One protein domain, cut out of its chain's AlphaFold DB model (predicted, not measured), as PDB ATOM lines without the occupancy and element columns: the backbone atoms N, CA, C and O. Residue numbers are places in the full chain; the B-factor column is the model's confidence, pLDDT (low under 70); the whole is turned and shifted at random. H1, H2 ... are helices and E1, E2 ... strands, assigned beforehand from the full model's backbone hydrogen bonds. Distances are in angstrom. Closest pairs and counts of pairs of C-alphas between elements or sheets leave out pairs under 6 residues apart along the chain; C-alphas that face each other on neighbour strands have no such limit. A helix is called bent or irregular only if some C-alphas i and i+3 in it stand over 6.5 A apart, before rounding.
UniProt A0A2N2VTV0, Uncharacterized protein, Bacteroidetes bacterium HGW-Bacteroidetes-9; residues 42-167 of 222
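Overview. This is residues 42 to 167 of the 222 residues of an uncharacterized protein of Bacteroidetes bacterium HGW-Bacteroidetes-9 (UniProt A0A2N2VTV0). The model has two lobes: a larger one built on a bent sheet of E1, E2, E5 and E6, and a smaller one in which helix H3 packs along a twisted sheet of E3, E4 and E7. The long hairpin of E1 and E2 is bent partway, with E5 and E6 beside different parts of E1, and the short helices H1 and H2 and long loops add to this lobe. The printed part has 126 residues with three named helices and seven named strands, in the order E1, E2, H1, H2, E3, E4, E5, E6, E7, H3; the class is mixed, helices and strands. The first sheet is branched and its neighbour pairs are antiparallel, while the second runs E3, E4, E7 and is mixed. The whole is compact, with a radius of gyration of the C-alphas of 15.6 A and spans of 45 by 37 by 29 A.

Along the chain. E1 is residues 44 to 54, 27.7 A from its first C-alpha at (9.940, -36.429, -37.580) to its last, and it bends by 68 degrees at residue 49. E2, residues 59 to 66, is 20.4 A long and bends by 64 degrees at residue 62. H1 is residues 68 to 71, and H2 is residues 88 to 94, 10.2 A long. E3, residues 107 to 112, is 16.4 A long, beginning at C-alpha 107 at (16.526, -47.354, -26.387), and E4, residues 115 to 122, is 18.8 A long. E5 is residues 134 to 139, 14.4 A long; E6 is residues 147 to 150, 10.6 A long; E7 is residues 154 to 156, 6.3 A long. H3, residues 158 to 164, is 9.8 A long and ends at C-alpha 164 at (28.591, -50.246, -31.437).

Arrangement. In the branched, strongly twisted sheet, E1 has three neighbours, with E2 on one side of it and E5 and E6 on the other side. E1 and E2 form a hairpin, antiparallel at 158 degrees, with N 50 and O 62 2.8 A apart. The pairing of E1 is staggered: E6 pairs with its residues 44 to 47, and E5 with its residues 50 to 54. Between E1 and E5, N 51 and O 138 are within hydrogen-bond range at 2.8 A, and between E1 and E6, N 45 and O 149 are within hydrogen-bond range at 2.8 A. Residues 63 to 64 of E2 also pair, antiparallel, with residues 103 to 104. H1 only grazes this sheet with residues 68 to 70, and H2 only grazes it with residues 88 to 89. H1 and H2 only just touch, with 3 pairs of C-alphas within 8 A, the closest being those of Leu 71 and Tyr 91, 6.8 A apart. In the other sheet, also strongly twisted, E3 and E4 form a hairpin, antiparallel at 153 degrees, with N 108 and O 120 2.8 A apart. E4 and E7 are parallel, with N 156 and O 121 2.9 A apart. H3 is on this sheet at a height of 7.7 A, only just over E4, on which 3 of its C-alphas fall; it runs along the strands, at 2 degrees to E4 on the local plane. The closest C-alphas of E3 and H3 are those of Ile 110 and Leu 164, 6.5 A apart. Between the sheets, the closest C-alphas of E4 and E6 are those of Ile 119 and Gly 149, 8.0 A apart. In H2 and H3 each O i to N i+4 pair is within hydrogen-bond range; H1 is too short for such a pair.

Size, cuts and confidence. The two C-alphas farthest apart, those of Ser 56 and Asp 113, are 46.6 A from each other. The printed part has no cut. The links H1 to H2, H2 to E3 and E4 to E5 are long, with 16, 12 and 11 residues. The mean pLDDT of the printed part is 76.0; residues 42 to 43, 68 to 83, 95 to 100 and 123 to 128 are under 70.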
ATOM      1  N   TYR A  42       7.499 -33.915 -41.887       56.50
ATOM      2  CA  TYR A  42       6.509 -34.954 -42.179       56.50
ATOM      3  C   TYR A  42       6.979 -36.346 -41.749       56.50
ATOM      4  O   TYR A  42       6.170 -37.258 -41.615       56.50
ATOM      5  N   THR A  43       8.274 -36.506 -41.484       61.72
ATOM      6  CA  THR A  43       8.934 -37.747 -41.074       61.72
ATOM      7  C   THR A  43       9.585 -37.661 -39.686       61.72
ATOM      8  O   THR A  43      10.226 -38.630 -39.277       61.72
ATOM      9  N   CYS A  44       9.415 -36.559 -38.942       75.56
ATOM     10  CA  CYS A  44       9.940 -36.429 -37.580       75.56
ATOM     11  C   CYS A  44       9.115 -37.240 -36.596       75.56
ATOM     12  O   CYS A  44       7.903 -37.072 -36.503       75.56
ATOM     13  N   TRP A  45       9.773 -38.054 -35.792       79.75
ATOM     14  CA  TRP A  45       9.125 -38.746 -34.692       79.75
ATOM     15  C   TRP A  45       9.637 -38.265 -33.340       79.75
ATOM     16  O   TRP A  45      10.780 -37.826 -33.204       79.75
ATOM     17  N   GLU A  46       8.781 -38.405 -32.334       83.56
ATOM     18  CA  GLU A  46       9.137 -38.349 -30.922       83.56
ATOM     19  C   GLU A  46       9.001 -39.744 -30.300       83.56
ATOM     20  O   GLU A  46       8.092 -40.504 -30.642       83.56
ATOM     21  N   LEU A  47       9.891 -40.074 -29.362       86.06
ATOM     22  CA  LEU A  47       9.733 -41.195 -28.440       86.06
ATOM     23  C   LEU A  47       9.657 -40.670 -27.018       86.06
ATOM     24  O   LEU A  47      10.581 -40.005 -26.535       86.06
ATOM     25  N   ARG A  48       8.602 -41.068 -26.311       88.62
ATOM     26  CA  ARG A  48       8.470 -40.816 -24.875       88.62
ATOM     27  C   ARG A  48       8.138 -42.067 -24.111       88.62
ATOM     28  O   ARG A  48       7.480 -42.971 -24.625       88.62
ATOM     29  N   LYS A  49       8.609 -42.091 -22.870       90.50
ATOM     30  CA  LYS A  49       8.411 -43.211 -21.966       90.50
ATOM     31  C   LYS A  49       6.988 -43.203 -21.420       90.50
ATOM     32  O   LYS A  49       6.550 -42.228 -20.808       90.50
ATOM     33  N   VAL A  50       6.285 -44.311 -21.607       91.00
ATOM     34  CA  VAL A  50       4.881 -44.467 -21.237       91.00
ATOM     35  C   VAL A  50       4.637 -45.727 -20.417       91.00
ATOM     36  O   VAL A  50       5.382 -46.708 -20.481       91.00
ATOM     37  N   GLU A  51       3.544 -45.684 -19.671       92.25
ATOM     38  CA  GLU A  51       2.865 -46.803 -19.047       92.25
ATOM     39  C   GLU A  51       1.592 -47.074 -19.836       92.25
ATOM     40  O   GLU A  51       0.786 -46.170 -20.076       92.25
ATOM     41  N   ILE A  52       1.398 -48.326 -20.220       90.38
ATOM     42  CA  ILE A  52       0.215 -48.782 -20.930       90.38
ATOM     43  C   ILE A  52      -0.503 -49.772 -20.029       90.38
ATOM     44  O   ILE A  52       0.045 -50.803 -19.639       90.38
ATOM     45  N   THR A  53      -1.743 -49.441 -19.688       92.44
ATOM     46  CA  THR A  53      -2.635 -50.343 -18.959       92.44
ATOM     47  C   THR A  53      -3.516 -51.064 -19.968       92.44
ATOM     48  O   THR A  53      -4.220 -50.428 -20.751       92.44
ATOM     49  N   MET A  54      -3.494 -52.391 -19.944       91.44
ATOM     50  CA  MET A  54      -4.333 -53.249 -20.778       91.44
ATOM     51  C   MET A  54      -5.725 -53.424 -20.151       91.44
ATOM     52  O   MET A  54      -5.899 -53.295 -18.939       91.44
ATOM     53  N   ASN A  55      -6.723 -53.808 -20.949       91.69
ATOM     54  CA  ASN A  55      -8.078 -54.126 -20.479       91.69
ATOM     55  C   ASN A  55      -8.103 -55.290 -19.474       91.69
ATOM     56  O   ASN A  55      -8.997 -55.359 -18.636       91.69
ATOM     57  N   SER A  56      -7.103 -56.176 -19.521       92.62
ATOM     58  CA  SER A  56      -6.897 -57.249 -18.540       92.62
ATOM     59  C   SER A  56      -6.396 -56.758 -17.175       92.62
ATOM     60  O   SER A  56      -6.344 -57.543 -16.235       92.62
ATOM     61  N   GLY A  57      -5.987 -55.490 -17.062       92.06
ATOM     62  CA  GLY A  57      -5.300 -54.939 -15.890       92.06
ATOM     63  C   GLY A  57      -3.778 -55.119 -15.909       92.06
ATOM     64  O   GLY A  57      -3.105 -54.595 -15.027       92.06
ATOM     65  N   GLN A  58      -3.219 -55.814 -16.908       92.81
ATOM     66  CA  GLN A  58      -1.769 -55.883 -17.106       92.81
ATOM     67  C   GLN A  58      -1.203 -54.488 -17.388       92.81
ATOM     68  O   GLN A  58      -1.780 -53.728 -18.166       92.81
ATOM     69  N   ILE A  59      -0.051 -54.181 -16.797       91.88
ATOM     70  CA  ILE A  59       0.690 -52.944 -17.041       91.88
ATOM     71  C   ILE A  59       1.975 -53.286 -17.792       91.88
ATOM     72  O   ILE A  59       2.691 -54.214 -17.412       91.88
ATOM     73  N   VAL A  60       2.261 -52.541 -18.857       90.12
ATOM     74  CA  VAL A  60       3.519 -52.621 -19.608       90.12
ATOM     75  C   VAL A  60       4.124 -51.233 -19.755       90.12
ATOM     76  O   VAL A  60       3.408 -50.238 -19.854       90.12
ATOM     77  N   THR A  61       5.451 -51.154 -19.752       89.69
ATOM     78  CA  THR A  61       6.183 -49.889 -19.863       89.69
ATOM     79  C   THR A  61       7.148 -49.941 -21.030       89.69
ATOM     80  O   THR A  61       7.787 -50.968 -21.254       89.69
ATOM     81  N   GLY A  62       7.309 -48.824 -21.721       88.88
ATOM     82  CA  GLY A  62       8.249 -48.700 -22.829       88.88
ATOM     83  C   GLY A  62       8.215 -47.292 -23.393       88.88
ATOM     84  O   GLY A  62       7.840 -46.354 -22.698       88.88
ATOM     85  N   TYR A  63       8.593 -47.156 -24.650       88.38
ATOM     86  CA  TYR A  63       8.591 -45.925 -25.409       88.38
ATOM     87  C   TYR A  63       7.645 -46.080 -26.585       88.38
ATOM     88  O   TYR A  63       7.667 -47.101 -27.270       88.38
ATOM     89  N   VAL A  64       6.821 -45.068 -26.818       87.38
ATOM     90  CA  VAL A  64       5.925 -45.042 -27.972       87.38
ATOM     91  C   VAL A  64       6.396 -43.982 -28.948       87.38
ATOM     92  O   VAL A  64       6.736 -42.874 -28.530       87.38
ATOM     93  N   LYS A  65       6.411 -44.357 -30.229       83.56
ATOM     94  CA  LYS A  65       6.732 -43.501 -31.371       83.56
ATOM     95  C   LYS A  65       5.467 -42.828 -31.887       83.56
ATOM     96  O   LYS A  65       4.470 -43.501 -32.128       83.56
ATOM     97  N   TRP A  66       5.521 -41.524 -32.121       80.12
ATOM     98  CA  TRP A  66       4.530 -40.825 -32.943       80.12
ATOM     99  C   TRP A  66       5.188 -39.702 -33.732       80.12
ATOM    100  O   TRP A  66       6.316 -39.315 -33.447       80.12
ATOM    101  N   ASN A  67       4.467 -39.175 -34.713       76.12
ATOM    102  CA  ASN A  67       4.828 -37.983 -35.467       76.12
ATOM    103  C   ASN A  67       3.673 -36.984 -35.350       76.12
ATOM    104  O   ASN A  67       2.510 -37.383 -35.418       76.12
ATOM    105  N   ASP A  68       3.974 -35.701 -35.170       69.94
ATOM    106  CA  ASP A  68       2.950 -34.662 -35.007       69.94
ATOM    107  C   ASP A  68       1.992 -34.595 -36.206       69.94
ATOM    108  O   ASP A  68       0.791 -34.424 -36.028       69.94
ATOM    109  N   VAL A  69       2.486 -34.811 -37.428       67.50
ATOM    110  CA  VAL A  69       1.662 -34.862 -38.644       67.50
ATOM    111  C   VAL A  69       0.635 -35.987 -38.590       67.50
ATOM    112  O   VAL A  69      -0.492 -35.782 -39.034       67.50
ATOM    113  N   TRP A  70       0.966 -37.147 -38.012       69.00
ATOM    114  CA  TRP A  70      -0.002 -38.242 -37.854       69.00
ATOM    115  C   TRP A  70      -1.219 -37.791 -37.045       69.00
ATOM    116  O   TRP A  70      -2.342 -38.203 -37.313       69.00
ATOM    117  N   LEU A  71      -0.999 -36.909 -36.076       69.69
ATOM    118  CA  LEU A  71      -2.015 -36.446 -35.142       69.69
ATOM    119  C   LEU A  71      -2.745 -35.173 -35.624       69.69
ATOM    120  O   LEU A  71      -3.718 -34.760 -34.990       69.69
ATOM    121  N   ASN A  72      -2.314 -34.569 -36.740       59.00
ATOM    122  CA  ASN A  72      -2.699 -33.217 -37.171       59.00
ATOM    123  C   ASN A  72      -3.941 -33.101 -38.072       59.00
ATOM    124  O   ASN A  72      -4.213 -32.013 -38.570       59.00
ATOM    125  N   ASP A  73      -4.770 -34.139 -38.190       50.97
ATOM    126  CA  ASP A  73      -6.143 -33.973 -38.706       50.97
ATOM    127  C   ASP A  73      -7.155 -33.580 -37.608       50.97
ATOM    128  O   ASP A  73      -8.353 -33.473 -37.876       50.97
ATOM    129  N   VAL A  74      -6.706 -33.353 -36.361       50.28
ATOM    130  CA  VAL A  74      -7.620 -33.092 -35.231       50.28
ATOM    131  C   VAL A  74      -7.352 -31.787 -34.466       50.28
ATOM    132  O   VAL A  74      -8.318 -31.245 -33.934       50.28
ATOM    133  N   LEU A  75      -6.138 -31.216 -34.394       46.34
ATOM    134  CA  LEU A  75      -5.887 -30.039 -33.532       46.34
ATOM    135  C   LEU A  75      -4.753 -29.097 -33.999       46.34
ATOM    136  O   LEU A  75      -3.794 -29.504 -34.642       46.34
ATOM    137  N   ASP A  76      -4.890 -27.824 -33.615       45.03
ATOM    138  CA  ASP A  76      -4.025 -26.670 -33.912       45.03
ATOM    139  C   ASP A  76      -2.567 -26.837 -33.410       45.03
ATOM    140  O   ASP A  76      -2.301 -27.058 -32.222       45.03
ATOM    141  N   THR A  77      -1.606 -26.703 -34.330       46.44
ATOM    142  CA  THR A  77      -0.189 -27.104 -34.208       46.44
ATOM    143  C   THR A  77       0.695 -26.139 -33.414       46.44
ATOM    144  O   THR A  77       1.858 -26.438 -33.128       46.44
ATOM    145  N   ALA A  78       0.177 -24.975 -33.019       49.75
ATOM    146  CA  ALA A  78       0.972 -23.954 -32.334       49.75
ATOM    147  C   ALA A  78       1.124 -24.183 -30.815       49.75
ATOM    148  O   ALA A  78       2.063 -23.661 -30.211       49.75
ATOM    149  N   VAL A  79       0.232 -24.959 -30.184       44.84
ATOM    150  CA  VAL A  79       0.081 -24.994 -28.711       44.84
ATOM    151  C   VAL A  79       0.704 -26.239 -28.048       44.84
ATOM    152  O   VAL A  79       0.941 -26.238 -26.840       44.84
ATOM    153  N   TRP A  80       1.035 -27.288 -28.809       47.59
ATOM    154  CA  TRP A  80       1.310 -28.628 -28.254       47.59
ATOM    155  C   TRP A  80       2.752 -29.135 -28.326       47.59
ATOM    156  O   TRP A  80       2.988 -30.259 -27.897       47.59
ATOM    157  N   LYS A  81       3.723 -28.311 -28.744       54.69
ATOM    158  CA  LYS A  81       5.126 -28.701 -29.020       54.69
ATOM    159  C   LYS A  81       5.929 -29.396 -27.900       54.69
ATOM    160  O   LYS A  81       7.124 -29.555 -28.065       54.69
ATOM    161  N   ASN A  82       5.338 -29.778 -26.767       58.69
ATOM    162  CA  ASN A  82       6.001 -30.545 -25.707       58.69
ATOM    163  C   ASN A  82       5.056 -31.402 -24.837       58.69
ATOM    164  O   ASN A  82       5.458 -31.854 -23.765       58.69
ATOM    165  N   ARG A  83       3.803 -31.635 -25.240       67.25
ATOM    166  CA  ARG A  83       2.849 -32.419 -24.438       67.25
ATOM    167  C   ARG A  83       2.654 -33.804 -25.036       67.25
ATOM    168  O   ARG A  83       2.517 -33.931 -26.245       67.25
ATOM    169  N   PHE A  84       2.582 -34.820 -24.176       75.25
ATOM    170  CA  PHE A  84       2.189 -36.152 -24.613       75.25
ATOM    171  C   PHE A  84       0.788 -36.110 -25.258       75.25
ATOM    172  O   PHE A  84      -0.125 -35.517 -24.670       75.25
ATOM    173  N   PRO A  85       0.604 -36.694 -26.453       74.75
ATOM    174  CA  PRO A  85      -0.641 -36.560 -27.197       74.75
ATOM    175  C   PRO A  85      -1.795 -37.338 -26.556       74.75
ATOM    176  O   PRO A  85      -1.813 -38.568 -26.545       74.75
ATOM    177  N   GLU A  86      -2.820 -36.622 -26.086       75.81
ATOM    178  CA  GLU A  86      -4.064 -37.231 -25.581       75.81
ATOM    179  C   GLU A  86      -4.827 -37.984 -26.688       75.81
ATOM    180  O   GLU A  86      -5.530 -38.960 -26.424       75.81
ATOM    181  N   SER A  87      -4.646 -37.565 -27.945       72.19
ATOM    182  CA  SER A  87      -5.263 -38.155 -29.136       72.19
ATOM    183  C   SER A  87      -4.550 -39.401 -29.663       72.19
ATOM    184  O   SER A  87      -5.027 -39.987 -30.631       72.19
ATOM    185  N   LEU A  88      -3.459 -39.852 -29.035       79.62
ATOM    186  CA  LEU A  88      -2.670 -40.983 -29.526       79.62
ATOM    187  C   LEU A  88      -3.500 -42.262 -29.666       79.62
ATOM    188  O   LEU A  88      -3.558 -42.854 -30.737       79.62
ATOM    189  N   LEU A  89      -4.182 -42.686 -28.599       79.44
ATOM    190  CA  LEU A  89      -5.004 -43.897 -28.643       79.44
ATOM    191  C   LEU A  89      -6.220 -43.738 -29.585       79.44
ATOM    192  O   LEU A  89      -6.439 -44.639 -30.398       79.44
ATOM    193  N   PRO A  90      -6.961 -42.607 -29.564       77.75
ATOM    194  CA  PRO A  90      -7.978 -42.314 -30.578       77.75
ATOM    195  C   PRO A  90      -7.475 -42.362 -32.029       77.75
ATOM    196  O   PRO A  90      -8.183 -42.855 -32.903       77.75
ATOM    197  N   TYR A  91      -6.257 -41.887 -32.303       77.19
ATOM    198  CA  TYR A  91      -5.654 -41.929 -33.636       77.19
ATOM    199  C   TYR A  91      -5.520 -43.373 -34.141       77.19
ATOM    200  O   TYR A  91      -6.059 -43.705 -35.197       77.19
ATOM    201  N   TYR A  92      -4.910 -44.261 -33.347       75.75
ATOM    202  CA  TYR A  92      -4.787 -45.682 -33.707       75.75
ATOM    203  C   TYR A  92      -6.146 -46.383 -33.848       75.75
ATOM    204  O   TYR A  92      -6.298 -47.269 -34.686       75.75
ATOM    205  N   GLN A  93      -7.159 -45.966 -33.083       73.56
ATOM    206  CA  GLN A  93      -8.521 -46.494 -33.212       73.56
ATOM    207  C   GLN A  93      -9.199 -46.098 -34.533       73.56
ATOM    208  O   GLN A  93      -9.955 -46.898 -35.087       73.56
ATOM    209  N   ASN A  94      -8.918 -44.897 -35.049       70.19
ATOM    210  CA  ASN A  94      -9.560 -44.334 -36.241       70.19
ATOM    211  C   ASN A  94      -8.870 -44.702 -37.563       70.19
ATOM    212  O   ASN A  94      -9.472 -44.550 -38.626       70.19
ATOM    213  N   LEU A  95      -7.642 -45.232 -37.527       67.56
ATOM    214  CA  LEU A  95      -6.863 -45.569 -38.725       67.56
ATOM    215  C   LEU A  95      -7.501 -46.623 -39.647       67.56
ATOM    216  O   LEU A  95      -6.972 -46.861 -40.729       67.56
ATOM    217  N   SER A  96      -8.642 -47.226 -39.285       56.00
ATOM    218  CA  SER A  96      -9.421 -48.210 -40.074       56.00
ATOM    219  C   SER A  96      -8.680 -49.518 -40.415       56.00
ATOM    220  O   SER A  96      -9.308 -50.543 -40.676       56.00
ATOM    221  N   TYR A  97      -7.350 -49.505 -40.355       57.56
ATOM    222  CA  TYR A  97      -6.423 -50.609 -40.501       57.56
ATOM    223  C   TYR A  97      -5.800 -50.911 -39.141       57.56
ATOM    224  O   TYR A  97      -5.370 -50.006 -38.427       57.56
ATOM    225  N   LYS A  98      -5.745 -52.197 -38.784       55.31
ATOM    226  CA  LYS A  98      -5.207 -52.672 -37.506       55.31
ATOM    227  C   LYS A  98      -3.680 -52.611 -37.499       55.31
ATOM    228  O   LYS A  98      -3.026 -53.634 -37.673       55.31
ATOM    229  N   TRP A  99      -3.120 -51.423 -37.343       64.62
ATOM    230  CA  TRP A  99      -1.722 -51.296 -36.956       64.62
ATOM    231  C   TRP A  99      -1.646 -51.413 -35.440       64.62
ATOM    232  O   TRP A  99      -2.389 -50.746 -34.718       64.62
ATOM    233  N   ASP A 100      -0.792 -52.308 -34.966       68.62
ATOM    234  CA  ASP A 100      -0.487 -52.395 -33.547       68.62
ATOM    235  C   ASP A 100       0.276 -51.139 -33.111       68.62
ATOM    236  O   ASP A 100       1.036 -50.550 -33.886       68.62
ATOM    237  N   LEU A 101       0.088 -50.733 -31.857       77.62
ATOM    238  CA  LEU A 101       0.894 -49.672 -31.269       77.62
ATOM    239  C   LEU A 101       2.329 -50.184 -31.103       77.62
ATOM    240  O   LEU A 101       2.561 -51.167 -30.393       77.62
ATOM    241  N   GLU A 102       3.280 -49.505 -31.742       79.88
ATOM    242  CA  GLU A 102       4.702 -49.834 -31.654       79.88
ATOM    243  C   GLU A 102       5.233 -49.456 -30.262       79.88
ATOM    244  O   GLU A 102       5.342 -48.275 -29.919       79.88
ATOM    245  N   LEU A 103       5.538 -50.469 -29.444       83.75
ATOM    246  CA  LEU A 103       6.135 -50.291 -28.122       83.75
ATOM    247  C   LEU A 103       7.613 -50.693 -28.145       83.75
ATOM    248  O   LEU A 103       7.961 -51.866 -28.262       83.75
ATOM    249  N   ILE A 104       8.487 -49.711 -27.956       85.44
ATOM    250  CA  ILE A 104       9.931 -49.895 -27.819       85.44
ATOM    251  C   ILE A 104      10.262 -50.108 -26.349       85.44
ATOM    252  O   ILE A 104      10.068 -49.217 -25.532       85.44
ATOM    253  N   THR A 105      10.789 -51.265 -25.971       81.25
ATOM    254  CA  THR A 105      11.122 -51.516 -24.560       81.25
ATOM    255  C   THR A 105      12.460 -50.906 -24.153       81.25
ATOM    256  O   THR A 105      12.634 -50.527 -22.996       81.25
ATOM    257  N   GLU A 106      13.401 -50.790 -25.091       82.31
ATOM    258  CA  GLU A 106      14.778 -50.381 -24.820       82.31
ATOM    259  C   GLU A 106      15.306 -49.460 -25.922       82.31
ATOM    260  O   GLU A 106      15.249 -49.790 -27.106       82.31
ATOM    261  N   ILE A 107      15.852 -48.314 -25.511       83.50
ATOM    262  CA  ILE A 107      16.526 -47.354 -26.387       83.50
ATOM    263  C   ILE A 107      18.021 -47.389 -26.086       83.50
ATOM    264  O   ILE A 107      18.433 -47.318 -24.926       83.50
ATOM    265  N   PHE A 108      18.831 -47.439 -27.137       83.25
ATOM    266  CA  PHE A 108      20.282 -47.382 -27.063       83.25
ATOM    267  C   PHE A 108      20.765 -46.074 -27.678       83.25
ATOM    268  O   PHE A 108      20.502 -45.785 -28.843       83.25
ATOM    269  N   ILE A 109      21.487 -45.288 -26.884       83.00
ATOM    270  CA  ILE A 109      22.218 -44.123 -27.376       83.00
ATOM    271  C   ILE A 109      23.628 -44.598 -27.702       83.00
ATOM    272  O   ILE A 109      24.359 -45.035 -26.812       83.00
ATOM    273  N   ILE A 110      23.996 -44.540 -28.975       77.69
ATOM    274  CA  ILE A 110      25.314 -44.943 -29.449       77.69
ATOM    275  C   ILE A 110      26.145 -43.690 -29.665       77.69
ATOM    276  O   ILE A 110      25.753 -42.790 -30.404       77.69
ATOM    277  N   LYS A 111      27.300 -43.655 -29.005       81.56
ATOM    278  CA  LYS A 111      28.265 -42.565 -29.077       81.56
ATOM    279  C   LYS A 111      29.666 -43.118 -28.880       81.56
ATOM    280  O   LYS A 111      29.899 -43.868 -27.932       81.56
ATOM    281  N   ASN A 112      30.587 -42.744 -29.758       80.81
ATOM    282  CA  ASN A 112      32.002 -43.089 -29.652       80.81
ATOM    283  C   ASN A 112      32.860 -42.017 -30.346       80.81
ATOM    284  O   ASN A 112      32.328 -41.029 -30.843       80.81
ATOM    285  N   ASP A 113      34.182 -42.189 -30.398       81.69
ATOM    286  CA  ASP A 113      35.084 -41.159 -30.949       81.69
ATOM    287  C   ASP A 113      34.864 -40.894 -32.448       81.69
ATOM    288  O   ASP A 113      35.334 -39.897 -32.987       81.69
ATOM    289  N   SER A 114      34.184 -41.812 -33.138       77.75
ATOM    290  CA  SER A 114      33.893 -41.733 -34.571       77.75
ATOM    291  C   SER A 114      32.435 -41.372 -34.880       77.75
ATOM    292  O   SER A 114      32.083 -41.277 -36.055       77.75
ATOM    293  N   ILE A 115      31.575 -41.252 -33.861       74.00
ATOM    294  CA  ILE A 115      30.121 -41.122 -33.996       74.00
ATOM    295  C   ILE A 115      29.595 -40.209 -32.880       74.00
ATOM    296  O   ILE A 115      29.594 -40.602 -31.711       74.00
ATOM    297  N   ASP A 116      29.092 -39.029 -33.250       72.12
ATOM    298  CA  ASP A 116      28.700 -37.984 -32.293       72.12
ATOM    299  C   ASP A 116      27.570 -38.405 -31.338       72.12
ATOM    300  O   ASP A 116      27.718 -38.275 -30.121       72.12
ATOM    301  N   GLU A 117      26.449 -38.890 -31.875       74.94
ATOM    302  CA  GLU A 117      25.344 -39.539 -31.157       74.94
ATOM    303  C   GLU A 117      24.338 -40.066 -32.192       74.94
ATOM    304  O   GLU A 117      23.956 -39.335 -33.104       74.94
ATOM    305  N   PHE A 118      23.858 -41.301 -32.050       76.31
ATOM    306  CA  PHE A 118      22.620 -41.715 -32.712       76.31
ATOM    307  C   PHE A 118      21.792 -42.670 -31.858       76.31
ATOM    308  O   PHE A 118      22.291 -43.323 -30.938       76.31
ATOM    309  N   ILE A 119      20.499 -42.734 -32.172       77.56
ATOM    310  CA  ILE A 119      19.522 -43.545 -31.450       77.56
ATOM    311  C   ILE A 119      19.305 -44.850 -32.213       77.56
ATOM    312  O   ILE A 119      18.953 -44.846 -33.395       77.56
ATOM    313  N   ALA A 120      19.491 -45.963 -31.516       77.50
ATOM    314  CA  ALA A 120      19.121 -47.287 -31.974       77.50
ATOM    315  C   ALA A 120      18.095 -47.911 -31.034       77.50
ATOM    316  O   ALA A 120      18.008 -47.589 -29.847       77.50
ATOM    317  N   THR A 121      17.347 -48.859 -31.574       77.19
ATOM    318  CA  THR A 121      16.453 -49.713 -30.803       77.19
ATOM    319  C   THR A 121      16.775 -51.168 -31.105       77.19
ATOM    320  O   THR A 121      17.261 -51.503 -32.188       77.19
ATOM    321  N   LYS A 122      16.507 -52.056 -30.155       70.31
ATOM    322  CA  LYS A 122      16.443 -53.484 -30.463       70.31
ATOM    323  C   LYS A 122      15.088 -53.764 -31.109       70.31
ATOM    324  O   LYS A 122      14.097 -53.158 -30.721       70.31
ATOM    325  N   ALA A 123      15.056 -54.652 -32.101       55.53
ATOM    326  CA  ALA A 123      13.857 -54.965 -32.884       55.53
ATOM    327  C   ALA A 123      12.553 -54.973 -32.077       55.53
ATOM    328  O   ALA A 123      12.369 -55.801 -31.182       55.53
ATOM    329  N   ILE A 124      11.627 -54.102 -32.482       54.12
ATOM    330  CA  ILE A 124      10.229 -54.157 -32.069       54.12
ATOM    331  C   ILE A 124       9.569 -55.251 -32.898       54.12
ATOM    332  O   ILE A 124       9.133 -55.056 -34.023       54.12
ATOM    333  N   CYS A 125       9.586 -56.454 -32.346       43.53
ATOM    334  CA  CYS A 125       8.616 -57.502 -32.668       43.53
ATOM    335  C   CYS A 125       8.284 -58.352 -31.430       43.53
ATOM    336  O   CYS A 125       7.628 -59.386 -31.529       43.53
ATOM    337  N   GLN A 126       8.706 -57.912 -30.241       42.50
ATOM    338  CA  GLN A 126       8.084 -58.307 -28.984       42.50
ATOM    339  C   GLN A 126       7.221 -57.141 -28.511       42.50
ATOM    340  O   GLN A 126       7.716 -56.217 -27.880       42.50
ATOM    341  N   GLY A 127       5.924 -57.199 -28.816       51.31
ATOM    342  CA  GLY A 127       4.947 -56.329 -28.162       51.31
ATOM    343  C   GLY A 127       4.398 -55.187 -29.003       51.31
ATOM    344  O   GLY A 127       4.061 -54.155 -28.440       51.31
ATOM    345  N   ASN A 128       4.225 -55.390 -30.309       65.62
ATOM    346  CA  ASN A 128       3.115 -54.757 -31.012       65.62
ATOM    347  C   ASN A 128       1.849 -54.936 -30.156       65.62
ATOM    348  O   ASN A 128       1.365 -56.059 -29.970       65.62
ATOM    349  N   LEU A 129       1.389 -53.853 -29.530       74.56
ATOM    350  CA  LEU A 129       0.234 -53.924 -28.654       74.56
ATOM    351  C   LEU A 129      -1.015 -53.736 -29.494       74.56
ATOM    352  O   LEU A 129      -1.233 -52.679 -30.087       74.56
ATOM    353  N   ASP A 130      -1.858 -54.761 -29.470       82.00
ATOM    354  CA  ASP A 130      -3.216 -54.690 -29.988       82.00
ATOM    355  C   ASP A 130      -3.951 -53.537 -29.291       82.00
ATOM    356  O   ASP A 130      -4.348 -53.640 -28.123       82.00
ATOM    357  N   TYR A 131      -4.116 -52.426 -30.011       79.81
ATOM    358  CA  TYR A 131      -4.677 -51.189 -29.474       79.81
ATOM    359  C   TYR A 131      -6.112 -51.378 -28.963       79.81
ATOM    360  O   TYR A 131      -6.550 -50.650 -28.074       79.81
ATOM    361  N   THR A 132      -6.839 -52.388 -29.459       81.56
ATOM    362  CA  THR A 132      -8.198 -52.710 -28.991       81.56
ATOM    363  C   THR A 132      -8.212 -53.258 -27.563       81.56
ATOM    364  O   THR A 132      -9.240 -53.235 -26.884       81.56
ATOM    365  N   LYS A 133      -7.060 -53.732 -27.079       86.75
ATOM    366  CA  LYS A 133      -6.860 -54.243 -25.720       86.75
ATOM    367  C   LYS A 133      -6.223 -53.219 -24.789       86.75
ATOM    368  O   LYS A 133      -6.019 -53.544 -23.621       86.75
ATOM    369  N   ILE A 134      -5.910 -52.017 -25.268       88.12
ATOM    370  CA  ILE A 134      -5.338 -50.948 -24.451       88.12
ATOM    371  C   ILE A 134      -6.472 -50.169 -23.781       88.12
ATOM    372  O   ILE A 134      -7.367 -49.656 -24.446       88.12
ATOM    373  N   LYS A 135      -6.407 -50.059 -22.452       89.12
ATOM    374  CA  LYS A 135      -7.323 -49.247 -21.646       89.12
ATOM    375  C   LYS A 135      -6.876 -47.787 -21.596       89.12
ATOM    376  O   LYS A 135      -7.703 -46.886 -21.676       89.12
ATOM    377  N   SER A 136      -5.578 -47.554 -21.414       89.94
ATOM    378  CA  SER A 136      -5.008 -46.209 -21.302       89.94
ATOM    379  C   SER A 136      -3.508 -46.202 -21.573       89.94
ATOM    380  O   SER A 136      -2.817 -47.174 -21.262       89.94
ATOM    381  N   VAL A 137      -3.012 -45.066 -22.067       89.62
ATOM    382  CA  VAL A 137      -1.584 -44.760 -22.228       89.62
ATOM    383  C   VAL A 137      -1.276 -43.495 -21.431       89.62
ATOM    384  O   VAL A 137      -2.004 -42.510 -21.541       89.62
ATOM    385  N   ARG A 138      -0.225 -43.524 -20.610       89.88
ATOM    386  CA  ARG A 138       0.172 -42.408 -19.745       89.88
ATOM    387  C   ARG A 138       1.680 -42.196 -19.796       89.88
ATOM    388  O   ARG A 138       2.433 -43.141 -19.605       89.88
ATOM    389  N   GLU A 139       2.119 -40.958 -19.981       89.69
ATOM    390  CA  GLU A 139       3.522 -40.563 -19.799       89.69
ATOM    391  C   GLU A 139       3.935 -40.752 -18.325       89.69
ATOM    392  O   GLU A 139       3.257 -40.256 -17.422       89.69
ATOM    393  N   ILE A 140       5.010 -41.508 -18.067       86.12
ATOM    394  CA  ILE A 140       5.437 -41.850 -16.692       86.12
ATOM    395  C   ILE A 140       6.288 -40.737 -16.073       86.12
ATOM    396  O   ILE A 140       6.272 -40.557 -14.858       86.12
ATOM    397  N   ASP A 141       7.029 -40.003 -16.897       80.50
ATOM    398  CA  ASP A 141       8.017 -39.031 -16.443       80.50
ATOM    399  C   ASP A 141       8.098 -37.875 -17.443       80.50
ATOM    400  O   ASP A 141       8.574 -38.051 -18.563       80.50
ATOM    401  N   LYS A 142       7.594 -36.706 -17.035       77.12
ATOM    402  CA  LYS A 142       7.581 -35.492 -17.867       77.12
ATOM    403  C   LYS A 142       8.959 -34.850 -17.999       77.12
ATOM    404  O   LYS A 142       9.164 -34.064 -18.919       77.12
ATOM    405  N   ASP A 143       9.868 -35.178 -17.083       77.69
ATOM    406  CA  ASP A 143      11.232 -34.655 -17.053       77.69
ATOM    407  C   ASP A 143      12.222 -35.624 -17.729       77.69
ATOM    408  O   ASP A 143      13.404 -35.308 -17.892       77.69
ATOM    409  N   ALA A 144      11.758 -36.807 -18.153       79.56
ATOM    410  CA  ALA A 144      12.571 -37.761 -18.895       79.56
ATOM    411  C   ALA A 144      13.016 -37.206 -20.256       79.56
ATOM    412  O   ALA A 144      12.320 -36.421 -20.903       79.56
ATOM    413  N   LYS A 145      14.174 -37.688 -20.739       82.19
ATOM    414  CA  LYS A 145      14.680 -37.372 -22.085       82.19
ATOM    415  C   LYS A 145      13.630 -37.762 -23.133       82.19
ATOM    416  O   LYS A 145      13.288 -38.939 -23.260       82.19
ATOM    417  N   ILE A 146      13.175 -36.769 -23.894       83.75
ATOM    418  CA  ILE A 146      12.411 -36.963 -25.126       83.75
ATOM    419  C   ILE A 146      13.428 -37.244 -26.228       83.75
ATOM    420  O   ILE A 146      14.412 -36.514 -26.379       83.75
ATOM    421  N   TYR A 147      13.222 -38.329 -26.965       83.56
ATOM    422  CA  TYR A 147      14.052 -38.625 -28.123       83.56
ATOM    423  C   TYR A 147      13.336 -38.165 -29.374       83.56
ATOM    424  O   TYR A 147      12.148 -38.426 -29.538       83.56
ATOM    425  N   HIS A 148      14.082 -37.527 -30.261       79.94
ATOM    426  CA  HIS A 148      13.594 -37.098 -31.558       79.94
ATOM    427  C   HIS A 148      14.440 -37.755 -32.638       79.94
ATOM    428  O   HIS A 148      15.625 -38.029 -32.432       79.94
ATOM    429  N   GLY A 149      13.846 -37.958 -33.802       75.12
ATOM    430  CA  GLY A 149      14.587 -38.343 -34.988       75.12
ATOM    431  C   GLY A 149      13.739 -38.213 -36.235       75.12
ATOM    432  O   GLY A 149      12.585 -37.795 -36.175       75.12
ATOM    433  N   ILE A 150      14.343 -38.542 -37.369       72.75
ATOM    434  CA  ILE A 150      13.769 -38.312 -38.691       72.75
ATOM    435  C   ILE A 150      13.888 -39.595 -39.504       72.75
ATOM    436  O   ILE A 150      14.948 -40.225 -39.537       72.75
ATOM    437  N   GLY A 151      12.791 -39.988 -40.150       70.81
ATOM    438  CA  GLY A 151      12.696 -41.260 -40.863       70.81
ATOM    439  C   GLY A 151      12.364 -42.418 -39.921       70.81
ATOM    440  O   GLY A 151      11.570 -42.264 -38.995       70.81
ATOM    441  N   ASP A 152      12.954 -43.588 -40.146       71.00
ATOM    442  CA  ASP A 152      12.708 -44.762 -39.306       71.00
ATOM    443  C   ASP A 152      13.771 -44.951 -38.229       71.00
ATOM    444  O   ASP A 152      14.945 -44.630 -38.408       71.00
ATOM    445  N   ILE A 153      13.349 -45.486 -37.081       75.62
ATOM    446  CA  ILE A 153      14.272 -45.858 -36.011       75.62
ATOM    447  C   ILE A 153      14.951 -47.147 -36.442       75.62
ATOM    448  O   ILE A 153      14.286 -48.148 -36.721       75.62
ATOM    449  N   GLN A 154      16.280 -47.145 -36.464       76.25
ATOM    450  CA  GLN A 154      16.993 -48.336 -36.871       76.25
ATOM    451  C   GLN A 154      16.924 -49.425 -35.803       76.25
ATOM    452  O   GLN A 154      17.377 -49.262 -34.667       76.25
ATOM    453  N   ILE A 155      16.381 -50.557 -36.230       78.94
ATOM    454  CA  ILE A 155      16.323 -51.797 -35.478       78.94
ATOM    455  C   ILE A 155      17.654 -52.537 -35.624       78.94
ATOM    456  O   ILE A 155      18.067 -52.864 -36.737       78.94
ATOM    457  N   LEU A 156      18.295 -52.835 -34.496       79.25
ATOM    458  CA  LEU A 156      19.554 -53.570 -34.422       79.25
ATOM    459  C   LEU A 156      19.420 -54.835 -33.566       79.25
ATOM    460  O   LEU A 156      18.586 -54.941 -32.663       79.25
ATOM    461  N   THR A 157      20.269 -55.814 -33.844       82.69
ATOM    462  CA  THR A 157      20.470 -56.991 -32.996       82.69
ATOM    463  C   THR A 157      21.297 -56.643 -31.755       82.69
ATOM    464  O   THR A 157      22.010 -55.640 -31.716       82.69
ATOM    465  N   GLN A 158      21.249 -57.503 -30.731       82.25
ATOM    466  CA  GLN A 158      22.082 -57.329 -29.533       82.25
ATOM    467  C   GLN A 158      23.579 -57.318 -29.874       82.25
ATOM    468  O   GLN A 158      24.329 -56.515 -29.331       82.25
ATOM    469  N   GLU A 159      23.996 -58.180 -30.803       85.25
ATOM    470  CA  GLU A 159      25.385 -58.266 -31.246       85.25
ATOM    471  C   GLU A 159      25.854 -56.965 -31.914       85.25
ATOM    472  O   GLU A 159      26.957 -56.494 -31.642       85.25
ATOM    473  N   GLU A 160      25.018 -56.350 -32.753       85.88
ATOM    474  CA  GLU A 160      25.317 -55.049 -33.360       85.88
ATOM    475  C   GLU A 160      25.407 -53.947 -32.305       85.88
ATOM    476  O   GLU A 160      26.370 -53.183 -32.314       85.88
ATOM    477  N   ILE A 161      24.460 -53.900 -31.362       84.31
ATOM    478  CA  ILE A 161      24.475 -52.948 -30.241       84.31
ATOM    479  C   ILE A 161      25.764 -53.089 -29.428       84.31
ATOM    480  O   ILE A 161      26.399 -52.091 -29.090       84.31
ATOM    481  N   ASP A 162      26.180 -54.317 -29.125       85.56
ATOM    482  CA  ASP A 162      27.388 -54.565 -28.343       85.56
ATOM    483  C   ASP A 162      28.660 -54.181 -29.106       85.56
ATOM    484  O   ASP A 162      29.573 -53.609 -28.509       85.56
ATOM    485  N   ARG A 163      28.708 -54.399 -30.428       86.56
ATOM    486  CA  ARG A 163      29.806 -53.904 -31.278       86.56
ATOM    487  C   ARG A 163      29.861 -52.376 -31.294       86.56
ATOM    488  O   ARG A 163      30.947 -51.817 -31.184       86.56
ATOM    489  N   LEU A 164      28.709 -51.708 -31.365       85.25
ATOM    490  CA  LEU A 164      28.591 -50.246 -31.437       85.25
ATOM    491  C   LEU A 164      29.031 -49.511 -30.165       85.25
ATOM    492  O   LEU A 164      29.307 -48.316 -30.223       85.25
ATOM    493  N   LYS A 165      29.165 -50.220 -29.036       82.81
ATOM    494  CA  LYS A 165      29.805 -49.690 -27.819       82.81
ATOM    495  C   LYS A 165      31.315 -49.483 -27.983       82.81
ATOM    496  O   LYS A 165      31.914 -48.759 -27.193       82.81
ATOM    497  N   GLY A 166      31.942 -50.151 -28.952       85.25
ATOM    498  CA  GLY A 166      33.355 -49.996 -29.276       85.25
ATOM    499  C   GLY A 166      33.595 -49.028 -30.434       85.25
ATOM    500  O   GLY A 166      32.671 -48.607 -31.125       85.25
ATOM    501  N   ASN A 167      34.871 -48.714 -30.673       88.44
ATOM    502  CA  ASN A 167      35.279 -47.953 -31.849       88.44
ATOM    503  C   ASN A 167      35.406 -48.887 -33.071       88.44
ATOM    504  O   ASN A 167      36.091 -49.915 -32.985       88.44
TER     505      ASN A 167